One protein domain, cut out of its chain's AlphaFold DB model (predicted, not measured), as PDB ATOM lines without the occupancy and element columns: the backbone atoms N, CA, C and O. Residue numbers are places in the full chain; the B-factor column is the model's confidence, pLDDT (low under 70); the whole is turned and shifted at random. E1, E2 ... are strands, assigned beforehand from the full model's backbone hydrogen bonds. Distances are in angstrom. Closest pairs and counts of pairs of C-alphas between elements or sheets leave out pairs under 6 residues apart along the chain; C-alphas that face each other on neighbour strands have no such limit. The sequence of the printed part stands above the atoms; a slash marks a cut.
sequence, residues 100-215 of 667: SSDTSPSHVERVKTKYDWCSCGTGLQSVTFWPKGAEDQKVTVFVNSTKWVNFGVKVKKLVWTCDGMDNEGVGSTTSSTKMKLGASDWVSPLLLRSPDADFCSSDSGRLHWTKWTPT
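What this domain is: This is residues 100 to 215 of the 667 residues of the protein "Hypothetical protein" of Alexandrium monilatum (UniProt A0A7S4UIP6). What shape do these atoms make? They make a sandwich, two antiparallel sheets face to face: E3, E2, E5, E6 in that order form one and E1, E8, E7 the other, with the strands of the one at 29 degrees to those of the other. The short strand E4 is beside E7, and the loop of residues 163 to 174 lies at one end of the longest axis. What is the make-up? The printed part has 116 residues with eight named strands, E1 to E8 along the chain, and no named helix, and its class is all strand. How large is it? It is compact, with a radius of gyration of the C-alphas of 14.2 A, and elongated, spanning 43 by 28 by 22 A.

How they stand to each other: How does the first strand pair? E1, residues 108 to 117, bends by 63 degrees at residue 111 and is antiparallel to E8, residues 204 to 214, with N 111 and O 211 at 2.9 A. E8 is the inner strand of its sheet and forms a hairpin with E7, residues 186 to 194, where N 206 and O 192 are 2.7 A apart. How is the other sheet built? E2, residues 126 to 131, forms a hairpin with the edge strand E3, residues 139 to 142, with N 127 and O 141 at 2.8 A. On E2's other side is E5, residues 155 to 162, with N 128 and O 161 at 2.8 A, and E5 forms a hairpin with the edge strand E6, residues 175 to 181, with N 177 and O 158 at 2.9 A. Where is E4? E4, residues 148 to 150, pairs with no named strand, but residues 100 to 101 pair with its residues 148 to 149, antiparallel; its closest C-alphas to E7 are those of Trp 148 and Ser 188, 4.7 A apart. How do the sheets meet? The parts that face each other are 9.8 A centre to centre; between E3 and E7 the closest C-alphas are those of Val 141 and Pro 189, 7.5 A apart.

Where its parts are: Where does the first strand begin? E1 starts at C-alpha 108, (-47.265, -1.806, -60.087), and is 25.4 A long. How long are the others? E2 measures 17.4 A, E3 10.3 A, E4 7.0 A, E5 19.9 A, E6 17.6 A and E7 24.9 A. Where does the last strand end? E8, 32.3 A long, ends at C-alpha 214, (-48.532, -6.040, -61.080).

The domain as a whole: How far does it reach? The two C-alphas farthest apart are those of Gly 169 and Thr 215, at 46.7 A. Is it continuous? The printed part has no cut, and the one long link, E5 to E6, has 12 residues. Where is confidence low? Residues 119 to 123, 164, 166 to 174 and 193 to 205 are under 70, against a mean pLDDT of 80.9 for the printed part.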
ATOM      1  N   SER A 100     -35.718  -8.202 -53.581       91.62
ATOM      2  CA  SER A 100     -35.837  -6.877 -52.973       91.62
ATOM      3  C   SER A 100     -35.089  -5.805 -53.756       91.62
ATOM      4  O   SER A 100     -34.106  -6.106 -54.430       91.62
ATOM      5  N   SER A 101     -35.570  -4.567 -53.666       91.94
ATOM      6  CA  SER A 101     -34.989  -3.391 -54.315       91.94
ATOM      7  C   SER A 101     -35.145  -2.158 -53.427       91.94
ATOM      8  O   SER A 101     -36.103  -2.066 -52.656       91.94
ATOM      9  N   ASP A 102     -34.209  -1.217 -53.534       90.44
ATOM     10  CA  ASP A 102     -34.322   0.115 -52.923       90.44
ATOM     11  C   ASP A 102     -35.237   1.040 -53.736       90.44
ATOM     12  O   ASP A 102     -35.871   1.939 -53.188       90.44
ATOM     13  N   THR A 103     -35.377   0.772 -55.035       91.44
ATOM     14  CA  THR A 103     -36.274   1.491 -55.943       91.44
ATOM     15  C   THR A 103     -37.551   0.702 -56.208       91.44
ATOM     16  O   THR A 103     -37.588  -0.528 -56.095       91.44
ATOM     17  N   SER A 104     -38.608   1.424 -56.580       94.62
ATOM     18  CA  SER A 104     -39.875   0.825 -56.993       94.62
ATOM     19  C   SER A 104     -39.671  -0.168 -58.138       94.62
ATOM     20  O   SER A 104     -38.988   0.173 -59.105       94.62
ATOM     21  N   PRO A 105     -40.310  -1.352 -58.105       95.31
ATOM     22  CA  PRO A 105     -40.507  -2.126 -59.320       95.31
ATOM     23  C   PRO A 105     -41.342  -1.310 -60.314       95.31
ATOM     24  O   PRO A 105     -42.094  -0.410 -59.923       95.31
ATOM     25  N   SER A 106     -41.226  -1.647 -61.594       96.19
ATOM     26  CA  SER A 106     -42.132  -1.120 -62.611       96.19
ATOM     27  C   SER A 106     -43.403  -1.970 -62.707       96.19
ATOM     28  O   SER A 106     -43.415  -3.122 -62.271       96.19
ATOM     29  N   HIS A 107     -44.438  -1.411 -63.334       97.69
ATOM     30  CA  HIS A 107     -45.731  -2.057 -63.582       97.69
ATOM     31  C   HIS A 107     -46.404  -2.491 -62.283       97.69
ATOM     32  O   HIS A 107     -46.701  -3.667 -62.088       97.69
ATOM     33  N   VAL A 108     -46.595  -1.551 -61.361       96.62
ATOM     34  CA  VAL A 108     -47.265  -1.806 -60.087       96.62
ATOM     35  C   VAL A 108     -48.306  -0.749 -59.758       96.62
ATOM     36  O   VAL A 108     -48.127   0.437 -60.024       96.62
ATOM     37  N   GLU A 109     -49.379  -1.168 -59.105       95.56
ATOM     38  CA  GLU A 109     -50.384  -0.263 -58.553       95.56
ATOM     39  C   GLU A 109     -50.651  -0.569 -57.086       95.56
ATOM     40  O   GLU A 109     -50.538  -1.711 -56.622       95.56
ATOM     41  N   ARG A 110     -50.983   0.479 -56.333       94.50
ATOM     42  CA  ARG A 110     -51.306   0.359 -54.918       94.50
ATOM     43  C   ARG A 110     -52.680  -0.280 -54.780       94.50
ATOM     44  O   ARG A 110     -53.669   0.266 -55.250       94.50
ATOM     45  N   VAL A 111     -52.759  -1.360 -54.012       92.56
ATOM     46  CA  VAL A 111     -54.047  -1.990 -53.675       92.56
ATOM     47  C   VAL A 111     -54.555  -1.524 -52.323       92.56
ATOM     48  O   VAL A 111     -55.738  -1.241 -52.142       92.56
ATOM     49  N   LYS A 112     -53.679  -1.540 -51.314       89.06
ATOM     50  CA  LYS A 112     -54.077  -1.260 -49.936       89.06
ATOM     51  C   LYS A 112     -52.884  -0.899 -49.074       89.06
ATOM     52  O   LYS A 112     -51.869  -1.590 -49.117       89.06
ATOM     53  N   THR A 113     -53.090   0.070 -48.195       89.38
ATOM     54  CA  THR A 113     -52.175   0.373 -47.094       89.38
ATOM     55  C   THR A 113     -52.776  -0.087 -45.770       89.38
ATOM     56  O   THR A 113     -53.992  -0.034 -45.553       89.38
ATOM     57  N   LYS A 114     -51.930  -0.627 -44.893       87.75
ATOM     58  CA  LYS A 114     -52.268  -0.981 -43.514       87.75
ATOM     59  C   LYS A 114     -51.317  -0.296 -42.555       87.75
ATOM     60  O   LYS A 114     -50.128  -0.242 -42.822       87.75
ATOM     61  N   TYR A 115     -51.847   0.129 -41.423       83.62
ATOM     62  CA  TYR A 115     -51.079   0.766 -40.366       83.62
ATOM     63  C   TYR A 115     -50.821  -0.223 -39.228       83.62
ATOM     64  O   TYR A 115     -51.684  -1.046 -38.907       83.62
ATOM     65  N   ASP A 116     -49.625  -0.140 -38.665       81.75
ATOM     66  CA  ASP A 116     -49.146  -0.821 -37.463       81.75
ATOM     67  C   ASP A 116     -48.190   0.146 -36.725       81.75
ATOM     68  O   ASP A 116     -47.978   1.274 -37.186       81.75
ATOM     69  N   TRP A 117     -47.611  -0.255 -35.597       77.31
ATOM     70  CA  TRP A 117     -46.696   0.591 -34.813       77.31
ATOM     71  C   TRP A 117     -45.332  -0.073 -34.613       77.31
ATOM     72  O   TRP A 117     -45.259  -1.284 -34.545       77.31
ATOM     73  N   CYS A 118     -44.258   0.692 -34.458       72.44
ATOM     74  CA  CYS A 118     -42.997   0.248 -33.863       72.44
ATOM     75  C   CYS A 118     -42.939   0.668 -32.379       72.44
ATOM     76  O   CYS A 118     -43.738   1.494 -31.955       72.44
ATOM     77  N   SER A 119     -42.041   0.051 -31.599       64.94
ATOM     78  CA  SER A 119     -41.947   0.087 -30.123       64.94
ATOM     79  C   SER A 119     -42.242   1.444 -29.447       64.94
ATOM     80  O   SER A 119     -41.925   2.497 -29.990       64.94
ATOM     81  N   CYS A 120     -42.759   1.402 -28.211       57.56
ATOM     82  CA  CYS A 120     -42.785   2.539 -27.281       57.56
ATOM     83  C   CYS A 120     -41.438   2.620 -26.526       57.56
ATOM     84  O   CYS A 120     -41.363   2.174 -25.381       57.56
ATOM     85  N   GLY A 121     -40.345   3.084 -27.146       55.78
ATOM     86  CA  GLY A 121     -39.035   3.071 -26.474       55.78
ATOM     87  C   GLY A 121     -37.826   3.507 -27.311       55.78
ATOM     88  O   GLY A 121     -37.952   4.255 -28.271       55.78
ATOM     89  N   THR A 122     -36.632   3.036 -26.929       57.03
ATOM     90  CA  THR A 122     -35.311   3.472 -27.443       57.03
ATOM     91  C   THR A 122     -34.957   3.001 -28.862       57.03
ATOM     92  O   THR A 122     -33.882   3.346 -29.354       57.03
ATOM     93  N   GLY A 123     -35.825   2.239 -29.534       60.78
ATOM     94  CA  GLY A 123     -35.588   1.734 -30.889       60.78
ATOM     95  C   GLY A 123     -36.732   2.063 -31.846       60.78
ATOM     96  O   GLY A 123     -37.882   1.701 -31.603       60.78
ATOM     97  N   LEU A 124     -36.386   2.787 -32.914       72.06
ATOM     98  CA  LEU A 124     -37.253   3.199 -34.025       72.06
ATOM     99  C   LEU A 124     -36.477   3.317 -35.343       72.06
ATOM    100  O   LEU A 124     -36.979   3.916 -36.283       72.06
ATOM    101  N   GLN A 125     -35.239   2.834 -35.426       81.25
ATOM    102  CA  GLN A 125     -34.378   3.011 -36.593       81.25
ATOM    103  C   GLN A 125     -34.636   1.989 -37.697       81.25
ATOM    104  O   GLN A 125     -34.266   2.248 -38.840       81.25
ATOM    105  N   SER A 126     -35.236   0.835 -37.398       86.50
ATOM    106  CA  SER A 126     -35.455  -0.215 -38.389       86.50
ATOM    107  C   SER A 126     -36.603  -1.168 -38.063       86.50
ATOM    108  O   SER A 126     -36.945  -1.420 -36.911       86.50
ATOM    109  N   VAL A 127     -37.160  -1.775 -39.107       88.88
ATOM    110  CA  VAL A 127     -38.115  -2.880 -39.019       88.88
ATOM    111  C   VAL A 127     -37.600  -4.077 -39.806       88.88
ATOM    112  O   VAL A 127     -37.215  -3.957 -40.966       88.88
ATOM    113  N   THR A 128     -37.615  -5.255 -39.185       91.06
ATOM    114  CA  THR A 128     -37.317  -6.536 -39.834       91.06
ATOM    115  C   THR A 128     -38.592  -7.354 -39.971       91.06
ATOM    116  O   THR A 128     -39.292  -7.559 -38.983       91.06
ATOM    117  N   PHE A 129     -38.900  -7.855 -41.168       92.62
ATOM    118  CA  PHE A 129     -40.153  -8.560 -41.451       92.62
ATOM    119  C   PHE A 129     -40.002  -9.757 -42.392       92.62
ATOM    120  O   PHE A 129     -39.056  -9.833 -43.172       92.62
ATOM    121  N   TRP A 130     -40.925 -10.715 -42.283       93.50
ATOM    122  CA  TRP A 130     -40.928 -11.975 -43.036       93.50
ATOM    123  C   TRP A 130     -42.333 -12.604 -43.124       93.50
ATOM    124  O   TRP A 130     -43.226 -12.272 -42.330       93.50
ATOM    125  N   PRO A 131     -42.581 -13.545 -44.056       94.12
ATOM    126  CA  PRO A 131     -43.799 -14.346 -44.070       94.12
ATOM    127  C   PRO A 131     -43.827 -15.305 -42.877       94.12
ATOM    128  O   PRO A 131     -42.835 -15.963 -42.574       94.12
ATOM    129  N   LYS A 132     -44.974 -15.445 -42.201       91.75
ATOM    130  CA  LYS A 132     -45.099 -16.395 -41.080       91.75
ATOM    131  C   LYS A 132     -44.733 -17.822 -41.526       91.75
ATOM    132  O   LYS A 132     -45.413 -18.357 -42.401       91.75
ATOM    133  N   GLY A 133     -43.759 -18.447 -40.857       87.06
ATOM    134  CA  GLY A 133     -43.265 -19.791 -41.187       87.06
ATOM    135  C   GLY A 133     -42.195 -19.826 -42.287       87.06
ATOM    136  O   GLY A 133     -41.909 -20.906 -42.795       87.06
ATOM    137  N   ALA A 134     -41.660 -18.664 -42.675       87.69
ATOM    138  CA  ALA A 134     -40.525 -18.500 -43.584       87.69
ATOM    139  C   ALA A 134     -39.527 -17.488 -42.987       87.69
ATOM    140  O   ALA A 134     -39.234 -16.439 -43.559       87.69
ATOM    141  N   GLU A 135     -39.065 -17.759 -41.763       86.81
ATOM    142  CA  GLU A 135     -38.123 -16.922 -41.006       86.81
ATOM    143  C   GLU A 135     -36.769 -16.726 -41.710       86.81
ATOM    144  O   GLU A 135     -36.010 -15.837 -41.328       86.81
ATOM    145  N   ASP A 136     -36.455 -17.544 -42.713       85.75
ATOM    146  CA  ASP A 136     -35.288 -17.431 -43.586       85.75
ATOM    147  C   ASP A 136     -35.440 -16.347 -44.671       85.75
ATOM    148  O   ASP A 136     -34.441 -15.909 -45.232       85.75
ATOM    149  N   GLN A 137     -36.658 -15.849 -44.924       87.62
ATOM    150  CA  GLN A 137     -36.945 -14.771 -45.883       87.62
ATOM    151  C   GLN A 137     -37.030 -13.374 -45.236       87.62
ATOM    152  O   GLN A 137     -37.808 -12.522 -45.669       87.62
ATOM    153  N   LYS A 138     -36.276 -13.128 -44.163       91.56
ATOM    154  CA  LYS A 138     -36.286 -11.835 -43.460       91.56
ATOM    155  C   LYS A 138     -35.704 -10.708 -44.304       91.56
ATOM    156  O   LYS A 138     -34.662 -10.868 -44.931       91.56
ATOM    157  N   VAL A 139     -36.350  -9.547 -44.237       92.81
ATOM    158  CA  VAL A 139     -35.871  -8.291 -44.821       92.81
ATOM    159  C   VAL A 139     -35.910  -7.197 -43.763       92.81
ATOM    160  O   VAL A 139     -36.897  -7.087 -43.037       92.81
ATOM    161  N   THR A 140     -34.853  -6.389 -43.689       91.81
ATOM    162  CA  THR A 140     -34.741  -5.245 -42.774       91.81
ATOM    163  C   THR A 140     -34.797  -3.937 -43.556       91.81
ATOM    164  O   THR A 140     -34.197  -3.820 -44.622       91.81
ATOM    165  N   VAL A 141     -35.527  -2.961 -43.022       90.56
ATOM    166  CA  VAL A 141     -35.731  -1.630 -43.608       90.56
ATOM    167  C   VAL A 141     -35.447  -0.591 -42.545       90.56
ATOM    168  O   VAL A 141     -35.891  -0.758 -41.413       90.56
ATOM    169  N   PHE A 142     -34.724   0.462 -42.905       87.88
ATOM    170  CA  PHE A 142     -34.328   1.525 -41.987       87.88
ATOM    171  C   PHE A 142     -35.214   2.764 -42.154       87.88
ATOM    172  O   PHE A 142     -35.801   2.981 -43.219       87.88
ATOM    173  N   VAL A 143     -35.296   3.602 -41.123       82.56
ATOM    174  CA  VAL A 143     -35.878   4.948 -41.238       82.56
ATOM    175  C   VAL A 143     -35.167   5.723 -42.342       82.56
ATOM    176  O   VAL A 143     -33.971   5.549 -42.566       82.56
ATOM    177  N   ASN A 144     -35.915   6.573 -43.040       83.12
ATOM    178  CA  ASN A 144     -35.437   7.358 -44.174       83.12
ATOM    179  C   ASN A 144     -34.962   6.538 -45.386       83.12
ATOM    180  O   ASN A 144     -34.333   7.090 -46.288       83.12
ATOM    181  N   SER A 145     -35.293   5.241 -45.438       86.12
ATOM    182  CA  SER A 145     -35.017   4.360 -46.576       86.12
ATOM    183  C   SER A 145     -36.295   3.749 -47.147       86.12
ATOM    184  O   SER A 145     -37.303   3.599 -46.454       86.12
ATOM    185  N   THR A 146     -36.238   3.357 -48.416       87.75
ATOM    186  CA  THR A 146     -37.292   2.600 -49.090       87.75
ATOM    187  C   THR A 146     -36.825   1.187 -49.365       87.75
ATOM    188  O   THR A 146     -35.718   0.970 -49.845       87.75
ATOM    189  N   LYS A 147     -37.698   0.207 -49.125       92.69
ATOM    190  CA  LYS A 147     -37.497  -1.159 -49.607       92.69
ATOM    191  C   LYS A 147     -38.775  -1.701 -50.208       92.69
ATOM    192  O   LYS A 147     -39.856  -1.579 -49.635       92.69
ATOM    193  N   TRP A 148     -38.616  -2.360 -51.341       95.50
ATOM    194  CA  TRP A 148     -39.658  -3.074 -52.058       95.50
ATOM    195  C   TRP A 148     -39.326  -4.550 -52.026       95.50
ATOM    196  O   TRP A 148     -38.201  -4.927 -52.339       95.50
ATOM    197  N   VAL A 149     -40.283  -5.382 -51.625       96.31
ATOM    198  CA  VAL A 149     -40.058  -6.815 -51.425       96.31
ATOM    199  C   VAL A 149     -41.138  -7.624 -52.123       96.31
ATOM    200  O   VAL A 149     -42.330  -7.412 -51.906       96.31
ATOM    201  N   ASN A 150     -40.707  -8.599 -52.916       95.94
ATOM    202  CA  ASN A 150     -41.533  -9.666 -53.452       95.94
ATOM    203  C   ASN A 150     -41.025 -11.003 -52.891       95.94
ATOM    204  O   ASN A 150     -39.872 -11.385 -53.091       95.94
ATOM    205  N   PHE A 151     -41.887 -11.725 -52.175       94.25
ATOM    206  CA  PHE A 151     -41.517 -12.992 -51.531       94.25
ATOM    207  C   PHE A 151     -41.524 -14.201 -52.481       94.25
ATOM    208  O   PHE A 151     -41.163 -15.302 -52.074       94.25
ATOM    209  N   GLY A 152     -41.993 -14.039 -53.723       91.88
ATOM    210  CA  GLY A 152     -42.141 -15.110 -54.714       91.88
ATOM    211  C   GLY A 152     -43.191 -16.166 -54.355       91.88
ATOM    212  O   GLY A 152     -43.388 -17.133 -55.090       91.88
ATOM    213  N   VAL A 153     -43.877 -16.010 -53.221       90.00
ATOM    214  CA  VAL A 153     -44.832 -16.974 -52.669       90.00
ATOM    215  C   VAL A 153     -46.063 -16.269 -52.123       90.00
ATOM    216  O   VAL A 153     -46.043 -15.089 -51.779       90.00
ATOM    217  N   LYS A 154     -47.167 -17.011 -52.004       93.12
ATOM    218  CA  LYS A 154     -48.380 -16.485 -51.373       93.12
ATOM    219  C   LYS A 154     -48.140 -16.273 -49.879       93.12
ATOM    220  O   LYS A 154     -47.901 -17.232 -49.148       93.12
ATOM    221  N   VAL A 155     -48.318 -15.044 -49.404       93.12
ATOM    222  CA  VAL A 155     -48.218 -14.698 -47.981       93.12
ATOM    223  C   VAL A 155     -49.614 -14.449 -47.424       93.12
ATOM    224  O   VAL A 155     -50.405 -13.706 -47.997       93.12
ATOM    225  N   LYS A 156     -49.943 -15.088 -46.295       92.19
ATOM    226  CA  LYS A 156     -51.207 -14.850 -45.566       92.19
ATOM    227  C   LYS A 156     -51.032 -13.916 -44.369       92.19
ATOM    228  O   LYS A 156     -51.982 -13.253 -43.944       92.19
ATOM    229  N   LYS A 157     -49.841 -13.927 -43.775       92.44
ATOM    230  CA  LYS A 157     -49.505 -13.184 -42.565       92.44
ATOM    231  C   LYS A 157     -48.044 -12.764 -42.645       92.44
ATOM    232  O   LYS A 157     -47.197 -13.626 -42.873       92.44
ATOM    233  N   LEU A 158     -47.788 -11.480 -42.435       92.00
ATOM    234  CA  LEU A 158     -46.443 -10.978 -42.191       92.00
ATOM    235  C   LEU A 158     -46.192 -10.923 -40.693       92.00
ATOM    236  O   LEU A 158     -47.087 -10.574 -39.917       92.00
ATOM    237  N   VAL A 159     -44.981 -11.295 -40.313       91.88
ATOM    238  CA  VAL A 159     -44.430 -11.154 -38.971       91.88
ATOM    239  C   VAL A 159     -43.329 -10.113 -39.054       91.88
ATOM    240  O   VAL A 159     -42.607 -10.072 -40.048       91.88
ATOM    241  N   TRP A 160     -43.232  -9.253 -38.051       90.25
ATOM    242  CA  TRP A 160     -42.234  -8.199 -38.019       90.25
ATOM    243  C   TRP A 160     -41.782  -7.904 -36.585       90.25
ATOM    244  O   TRP A 160     -42.471  -8.236 -35.617       90.25
ATOM    245  N   THR A 161     -40.603  -7.309 -36.465       86.19
ATOM    246  CA  THR A 161     -40.027  -6.784 -35.224       86.19
ATOM    247  C   THR A 161     -39.315  -5.474 -35.536       86.19
ATOM    248  O   THR A 161     -38.708  -5.365 -36.603       86.19
ATOM    249  N   CYS A 162     -39.392  -4.486 -34.649       83.06
ATOM    250  CA  CYS A 162     -38.594  -3.263 -34.775       83.06
ATOM    251  C   CYS A 162     -37.364  -3.346 -33.867       83.06
ATOM    252  O   CYS A 162     -37.337  -4.152 -32.931       83.06
ATOM    253  N   ASP A 163     -36.342  -2.543 -34.146       77.44
ATOM    254  CA  ASP A 163     -35.247  -2.351 -33.198       77.44
ATOM    255  C   ASP A 163     -35.800  -1.843 -31.858       77.44
ATOM    256  O   ASP A 163     -36.795  -1.123 -31.813       77.44
ATOM    257  N   GLY A 164     -35.213  -2.279 -30.745       67.56
ATOM    258  CA  GLY A 164     -35.707  -1.929 -29.409       67.56
ATOM    259  C   GLY A 164     -37.008  -2.623 -28.983       67.56
ATOM    260  O   GLY A 164     -37.547  -2.286 -27.933       67.56
ATOM    261  N   MET A 165     -37.512  -3.607 -29.741       71.12
ATOM    262  CA  MET A 165     -38.565  -4.528 -29.272       71.12
ATOM    263  C   MET A 165     -38.037  -5.695 -28.409       71.12
ATOM    264  O   MET A 165     -38.767  -6.658 -28.169       71.12
ATOM    265  N   ASP A 166     -36.807  -5.603 -27.886       54.91
ATOM    266  CA  ASP A 166     -36.155  -6.697 -27.162       54.91
ATOM    267  C   ASP A 166     -35.928  -6.399 -25.661       54.91
ATOM    268  O   ASP A 166     -35.128  -5.551 -25.285       54.91
ATOM    269  N   ASN A 167     -36.604  -7.209 -24.834       52.28
ATOM    270  CA  ASN A 167     -36.202  -7.790 -23.542       52.28
ATOM    271  C   ASN A 167     -35.777  -6.893 -22.360       52.28
ATOM    272  O   ASN A 167     -34.630  -6.955 -21.931       52.28
ATOM    273  N   GLU A 168     -36.758  -6.330 -21.650       42.62
ATOM    274  CA  GLU A 168     -36.805  -6.481 -20.185       42.62
ATOM    275  C   GLU A 168     -38.199  -6.979 -19.751       42.62
ATOM    276  O   GLU A 168     -39.162  -6.225 -19.659       42.62
ATOM    277  N   GLY A 169     -38.328  -8.294 -19.527       41.03
ATOM    278  CA  GLY A 169     -39.413  -8.875 -18.716       41.03
ATOM    279  C   GLY A 169     -40.622  -9.520 -19.416       41.03
ATOM    280  O   GLY A 169     -41.345 -10.262 -18.756       41.03
ATOM    281  N   VAL A 170     -40.851  -9.340 -20.723       39.94
ATOM    282  CA  VAL A 170     -41.965  -9.999 -21.447       39.94
ATOM    283  C   VAL A 170     -41.460 -10.459 -22.818       39.94
ATOM    284  O   VAL A 170     -41.052  -9.639 -23.627       39.94
ATOM    285  N   GLY A 171     -41.391 -11.773 -23.059       42.31
ATOM    286  CA  GLY A 171     -40.586 -12.351 -24.146       42.31
ATOM    287  C   GLY A 171     -40.860 -11.813 -25.559       42.31
ATOM    288  O   GLY A 171     -42.017 -11.673 -25.929       42.31
ATOM    289  N   SER A 172     -39.787 -11.595 -26.343       46.44
ATOM    290  CA  SER A 172     -39.732 -11.439 -27.818       46.44
ATOM    291  C   SER A 172     -41.099 -11.207 -28.483       46.44
ATOM    292  O   SER A 172     -41.686 -12.131 -29.063       46.44
ATOM    293  N   THR A 173     -41.633  -9.990 -28.422       61.31
ATOM    294  CA  THR A 173     -42.935  -9.665 -29.014       61.31
ATOM    295  C   THR A 173     -42.797  -9.427 -30.514       61.31
ATOM    296  O   THR A 173     -42.923  -8.316 -31.016       61.31
ATOM    297  N   THR A 174     -42.595 -10.506 -31.277       68.56
ATOM    298  CA  THR A 174     -42.822 -10.457 -32.724       68.56
ATOM    299  C   THR A 174     -44.274 -10.068 -32.974       68.56
ATOM    300  O   THR A 174     -45.197 -10.797 -32.589       68.56
ATOM    301  N   SER A 175     -44.481  -8.944 -33.644       80.81
ATOM    302  CA  SER A 175     -45.801  -8.494 -34.056       80.81
ATOM    303  C   SER A 175     -46.178  -9.127 -35.385       80.81
ATOM    304  O   SER A 175     -45.359  -9.706 -36.102       80.81
ATOM    305  N   SER A 176     -47.467  -9.111 -35.713       81.81
ATOM    306  CA  SER A 176     -47.905  -9.709 -36.967       81.81
ATOM    307  C   SER A 176     -49.207  -9.125 -37.476       81.81
ATOM    308  O   SER A 176     -50.166  -8.937 -36.729       81.81
ATOM    309  N   THR A 177     -49.278  -8.957 -38.790       84.56
ATOM    310  CA  THR A 177     -50.454  -8.433 -39.475       84.56
ATOM    311  C   THR A 177     -50.934  -9.414 -40.535       84.56
ATOM    312  O   THR A 177     -50.156 -10.084 -41.224       84.56
ATOM    313  N   LYS A 178     -52.256  -9.557 -40.663       87.75
ATOM    314  CA  LYS A 178     -52.845 -10.337 -41.758       87.75
ATOM    315  C   LYS A 178     -52.647  -9.543 -43.042       87.75
ATOM    316  O   LYS A 178     -53.286  -8.507 -43.200       87.75
ATOM    317  N   MET A 179     -51.850 -10.033 -43.978       88.12
ATOM    318  CA  MET A 179     -51.694  -9.409 -45.289       88.12
ATOM    319  C   MET A 179     -51.697 -10.494 -46.351       88.12
ATOM    320  O   MET A 179     -50.890 -11.414 -46.288       88.12
ATOM    321  N   LYS A 180     -52.665 -10.417 -47.270       91.19
ATOM    322  CA  LYS A 180     -52.828 -11.378 -48.362       91.19
ATOM    323  C   LYS A 180     -52.004 -10.899 -49.556       91.19
ATOM    324  O   LYS A 180     -52.468 -10.023 -50.287       91.19
ATOM    325  N   LEU A 181     -50.817 -11.467 -49.731       94.00
ATOM    326  CA  LEU A 181     -49.971 -11.265 -50.907       94.00
ATOM    327  C   LEU A 181     -50.076 -12.487 -51.822       94.00
ATOM    328  O   LEU A 181     -49.975 -13.629 -51.365       94.00
ATOM    329  N   GLY A 182     -50.317 -12.244 -53.104       93.75
ATOM    330  CA  GLY A 182     -50.043 -13.172 -54.192       93.75
ATOM    331  C   GLY A 182     -48.537 -13.345 -54.398       93.75
ATOM    332  O   GLY A 182     -47.737 -12.593 -53.855       93.75
ATOM    333  N   ALA A 183     -48.153 -14.350 -55.184       93.06
ATOM    334  CA  ALA A 183     -46.740 -14.644 -55.439       93.06
ATOM    335  C   ALA A 183     -46.023 -13.529 -56.225       93.06
ATOM    336  O   ALA A 183     -44.822 -13.348 -56.078       93.06
ATOM    337  N   SER A 184     -46.763 -12.772 -57.036       94.19
ATOM    338  CA  SER A 184     -46.267 -11.639 -57.820       94.19
ATOM    339  C   SER A 184     -46.479 -10.283 -57.137       94.19
ATOM    340  O   SER A 184     -46.075  -9.260 -57.682       94.19
ATOM    341  N   ASP A 185     -47.122 -10.257 -55.968       96.75
ATOM    342  CA  ASP A 185     -47.416  -9.011 -55.265       96.75
ATOM    343  C   ASP A 185     -46.156  -8.483 -54.580       96.75
ATOM    344  O   ASP A 185     -45.333  -9.249 -54.068       96.75
ATOM    345  N   TRP A 186     -46.050  -7.162 -54.507       96.75
ATOM    346  CA  TRP A 186     -44.988  -6.488 -53.776       96.75
ATOM    347  C   TRP A 186     -45.518  -5.900 -52.469       96.75
ATOM    348  O   TRP A 186     -46.700  -5.569 -52.326       96.75
ATOM    349  N   VAL A 187     -44.621  -5.752 -51.502       95.75
ATOM    350  CA  VAL A 187     -44.845  -4.980 -50.282       95.75
ATOM    351  C   VAL A 187     -43.737  -3.951 -50.116       95.75
ATOM    352  O   VAL A 187     -42.564  -4.262 -50.315       95.75
ATOM    353  N   SER A 188     -44.113  -2.742 -49.709       94.31
ATOM    354  CA  SER A 188     -43.174  -1.711 -49.273       94.31
ATOM    355  C   SER A 188     -43.569  -1.214 -47.877       94.31
ATOM    356  O   SER A 188     -44.652  -0.626 -47.744       94.31
ATOM    357  N   PRO A 189     -42.765  -1.458 -46.828       90.81
ATOM    358  CA  PRO A 189     -42.951  -0.775 -45.561       90.81
ATOM    359  C   PRO A 189     -42.443   0.669 -45.645       90.81
ATOM    360  O   PRO A 189     -41.430   0.939 -46.286       90.81
ATOM    361  N   LEU A 190     -43.117   1.578 -44.948       84.44
ATOM    362  CA  LEU A 190     -42.620   2.920 -44.654       84.44
ATOM    363  C   LEU A 190     -42.693   3.137 -43.143       84.44
ATOM    364  O   LEU A 190     -43.740   2.904 -42.538       84.44
ATOM    365  N   LEU A 191     -41.576   3.551 -42.547       80.25
ATOM    366  CA  LEU A 191     -41.469   3.830 -41.120       80.25
ATOM    367  C   LEU A 191     -41.374   5.341 -40.919       80.25
ATOM    368  O   LEU A 191     -40.387   5.959 -41.309       80.25
ATOM    369  N   LEU A 192     -42.409   5.921 -40.322       71.88
ATOM    370  CA  LEU A 192     -42.493   7.348 -40.023       71.88
ATOM    371  C   LEU A 192     -42.439   7.546 -38.513       71.88
ATOM    372  O   LEU A 192     -43.044   6.779 -37.766       71.88
ATOM    373  N   ARG A 193     -41.751   8.585 -38.042       69.81
ATOM    374  CA  ARG A 193     -41.841   8.984 -36.631       69.81
ATOM    375  C   ARG A 193     -43.163   9.713 -36.415       69.81
ATOM    376  O   ARG A 193     -43.499  10.590 -37.207       69.81
ATOM    377  N   SER A 194     -43.916   9.328 -35.389       61.91
ATOM    378  CA  SER A 194     -45.203   9.936 -35.065       61.91
ATOM    379  C   SER A 194     -45.295  10.264 -33.571       61.91
ATOM    380  O   SER A 194     -45.051   9.385 -32.739       61.91
ATOM    381  N   PRO A 195     -45.712  11.485 -33.204       51.78
ATOM    382  CA  PRO A 195     -45.943  11.865 -31.814       51.78
ATOM    383  C   PRO A 195     -47.287  11.342 -31.263       51.78
ATOM    384  O   PRO A 195     -47.770  11.855 -30.258       51.78
ATOM    385  N   ASP A 196     -47.939  10.360 -31.910       52.56
ATOM    386  CA  ASP A 196     -49.246   9.854 -31.466       52.56
ATOM    387  C   ASP A 196     -49.178   9.286 -30.038       52.56
ATOM    388  O   ASP A 196     -48.760   8.147 -29.810       52.56
ATOM    389  N   ALA A 197     -49.681  10.067 -29.082       45.53
ATOM    390  CA  ALA A 197     -49.710   9.744 -27.657       45.53
ATOM    391  C   ALA A 197     -50.706   8.622 -27.281       45.53
ATOM    392  O   ALA A 197     -50.786   8.207 -26.125       45.53
ATOM    393  N   ASP A 198     -51.501   8.131 -28.240       50.88
ATOM    394  CA  ASP A 198     -52.629   7.219 -27.992       50.88
ATOM    395  C   ASP A 198     -52.201   5.805 -27.550       50.88
ATOM    396  O   ASP A 198     -53.009   5.072 -26.969       50.88
ATOM    397  N   PHE A 199     -50.962   5.397 -27.848       50.66
ATOM    398  CA  PHE A 199     -50.436   4.062 -27.525       50.66
ATOM    399  C   PHE A 199     -49.163   4.103 -26.669       50.66
ATOM    400  O   PHE A 199     -48.932   3.189 -25.878       50.66
ATOM    401  N   CYS A 200     -48.375   5.175 -26.781       53.34
ATOM    402  CA  CYS A 200     -47.120   5.373 -26.064       53.34
ATOM    403  C   CYS A 200     -47.085   6.778 -25.442       53.34
ATOM    404  O   CYS A 200     -47.548   7.734 -26.051       53.34
ATOM    405  N   SER A 201     -46.474   6.929 -24.262       51.53
ATOM    406  CA  SER A 201     -46.198   8.243 -23.649       51.53
ATOM    407  C   SER A 201     -44.917   8.914 -24.182       51.53
ATOM    408  O   SER A 201     -44.458   9.898 -23.608       51.53
ATOM    409  N   SER A 202     -44.311   8.353 -25.233       53.75
ATOM    410  CA  SER A 202     -43.106   8.829 -25.932       53.75
ATOM    411  C   SER A 202     -43.295   8.671 -27.444       53.75
ATOM    412  O   SER A 202     -44.186   7.925 -27.862       53.75
ATOM    413  N   ASP A 203     -42.475   9.359 -28.248       51.88
ATOM    414  CA  ASP A 203     -42.501   9.262 -29.714       51.88
ATOM    415  C   ASP A 203     -42.459   7.794 -30.161       51.88
ATOM    416  O   ASP A 203     -41.547   7.048 -29.802       51.88
ATOM    417  N   SER A 204     -43.448   7.377 -30.950       56.78
ATOM    418  CA  SER A 204     -43.542   6.019 -31.490       56.78
ATOM    419  C   SER A 204     -43.409   6.037 -33.011       56.78
ATOM    420  O   SER A 204     -43.652   7.040 -33.682       56.78
ATOM    421  N   GLY A 205     -42.972   4.923 -33.592       64.81
ATOM    422  CA  GLY A 205     -42.887   4.792 -35.045       64.81
ATOM    423  C   GLY A 205     -44.219   4.321 -35.599       64.81
ATOM    424  O   GLY A 205     -44.725   3.281 -35.189       64.81
ATOM    425  N   ARG A 206     -44.779   5.026 -36.571       74.38
ATOM    426  CA  ARG A 206     -45.899   4.530 -37.360       74.38
ATOM    427  C   ARG A 206     -45.360   3.723 -38.536       74.38
ATOM    428  O   ARG A 206     -44.532   4.204 -39.307       74.38
ATOM    429  N   LEU A 207     -45.844   2.493 -38.680       81.06
ATOM    430  CA  LEU A 207     -45.423   1.569 -39.725       81.06
ATOM    431  C   LEU A 207     -46.539   1.384 -40.753       81.06
ATOM    432  O   LEU A 207     -47.628   0.906 -40.433       81.06
ATOM    433  N   HIS A 208     -46.273   1.765 -41.999       87.12
ATOM    434  CA  HIS A 208     -47.209   1.631 -43.109       87.12
ATOM    435  C   HIS A 208     -46.808   0.429 -43.952       87.12
ATOM    436  O   HIS A 208     -45.725   0.396 -44.518       87.12
ATOM    437  N   TRP A 209     -47.698  -0.545 -44.080       90.19
ATOM    438  CA  TRP A 209     -47.556  -1.684 -44.974       90.19
ATOM    439  C   TRP A 209     -48.358  -1.438 -46.241       90.19
ATOM    440  O   TRP A 209     -49.583  -1.604 -46.234       90.19
ATOM    441  N   THR A 210     -47.691  -1.074 -47.333       93.19
ATOM    442  CA  THR A 210     -48.360  -0.901 -48.625       93.19
ATOM    443  C   THR A 210     -48.225  -2.168 -49.461       93.19
ATOM    444  O   THR A 210     -47.121  -2.662 -49.689       93.19
ATOM    445  N   LYS A 211     -49.366  -2.704 -49.903       95.12
ATOM    446  CA  LYS A 211     -49.461  -3.806 -50.863       95.12
ATOM    447  C   LYS A 211     -49.579  -3.252 -52.281       95.12
ATOM    448  O   LYS A 211     -50.437  -2.402 -52.536       95.12
ATOM    449  N   TRP A 212     -48.843  -3.877 -53.190       96.38
ATOM    450  CA  TRP A 212     -48.817  -3.566 -54.612       96.38
ATOM    451  C   TRP A 212     -49.066  -4.807 -55.463       96.38
ATOM    452  O   TRP A 212     -48.605  -5.900 -55.117       96.38
ATOM    453  N   THR A 213     -49.770  -4.644 -56.577       96.50
ATOM    454  CA  THR A 213     -50.011  -5.708 -57.564       96.50
ATOM    455  C   THR A 213     -49.437  -5.328 -58.921       96.50
ATOM    456  O   THR A 213     -49.428  -4.142 -59.241       96.50
ATOM    457  N   PRO A 214     -48.976  -6.306 -59.721       96.88
ATOM    458  CA  PRO A 214     -48.532  -6.040 -61.080       96.88
ATOM    459  C   PRO A 214     -49.643  -5.480 -61.973       96.88
ATOM    460  O   PRO A 214     -50.793  -5.905 -61.861       96.88
ATOM    461  N   THR A 215     -49.276  -4.600 -62.898       96.50
ATOM    462  CA  THR A 215     -50.156  -3.991 -63.904       96.50
ATOM    463  C   THR A 215     -49.717  -4.379 -65.320       96.50
ATOM    464  O   THR A 215     -48.645  -4.948 -65.529       96.50
TER     465      THR A 215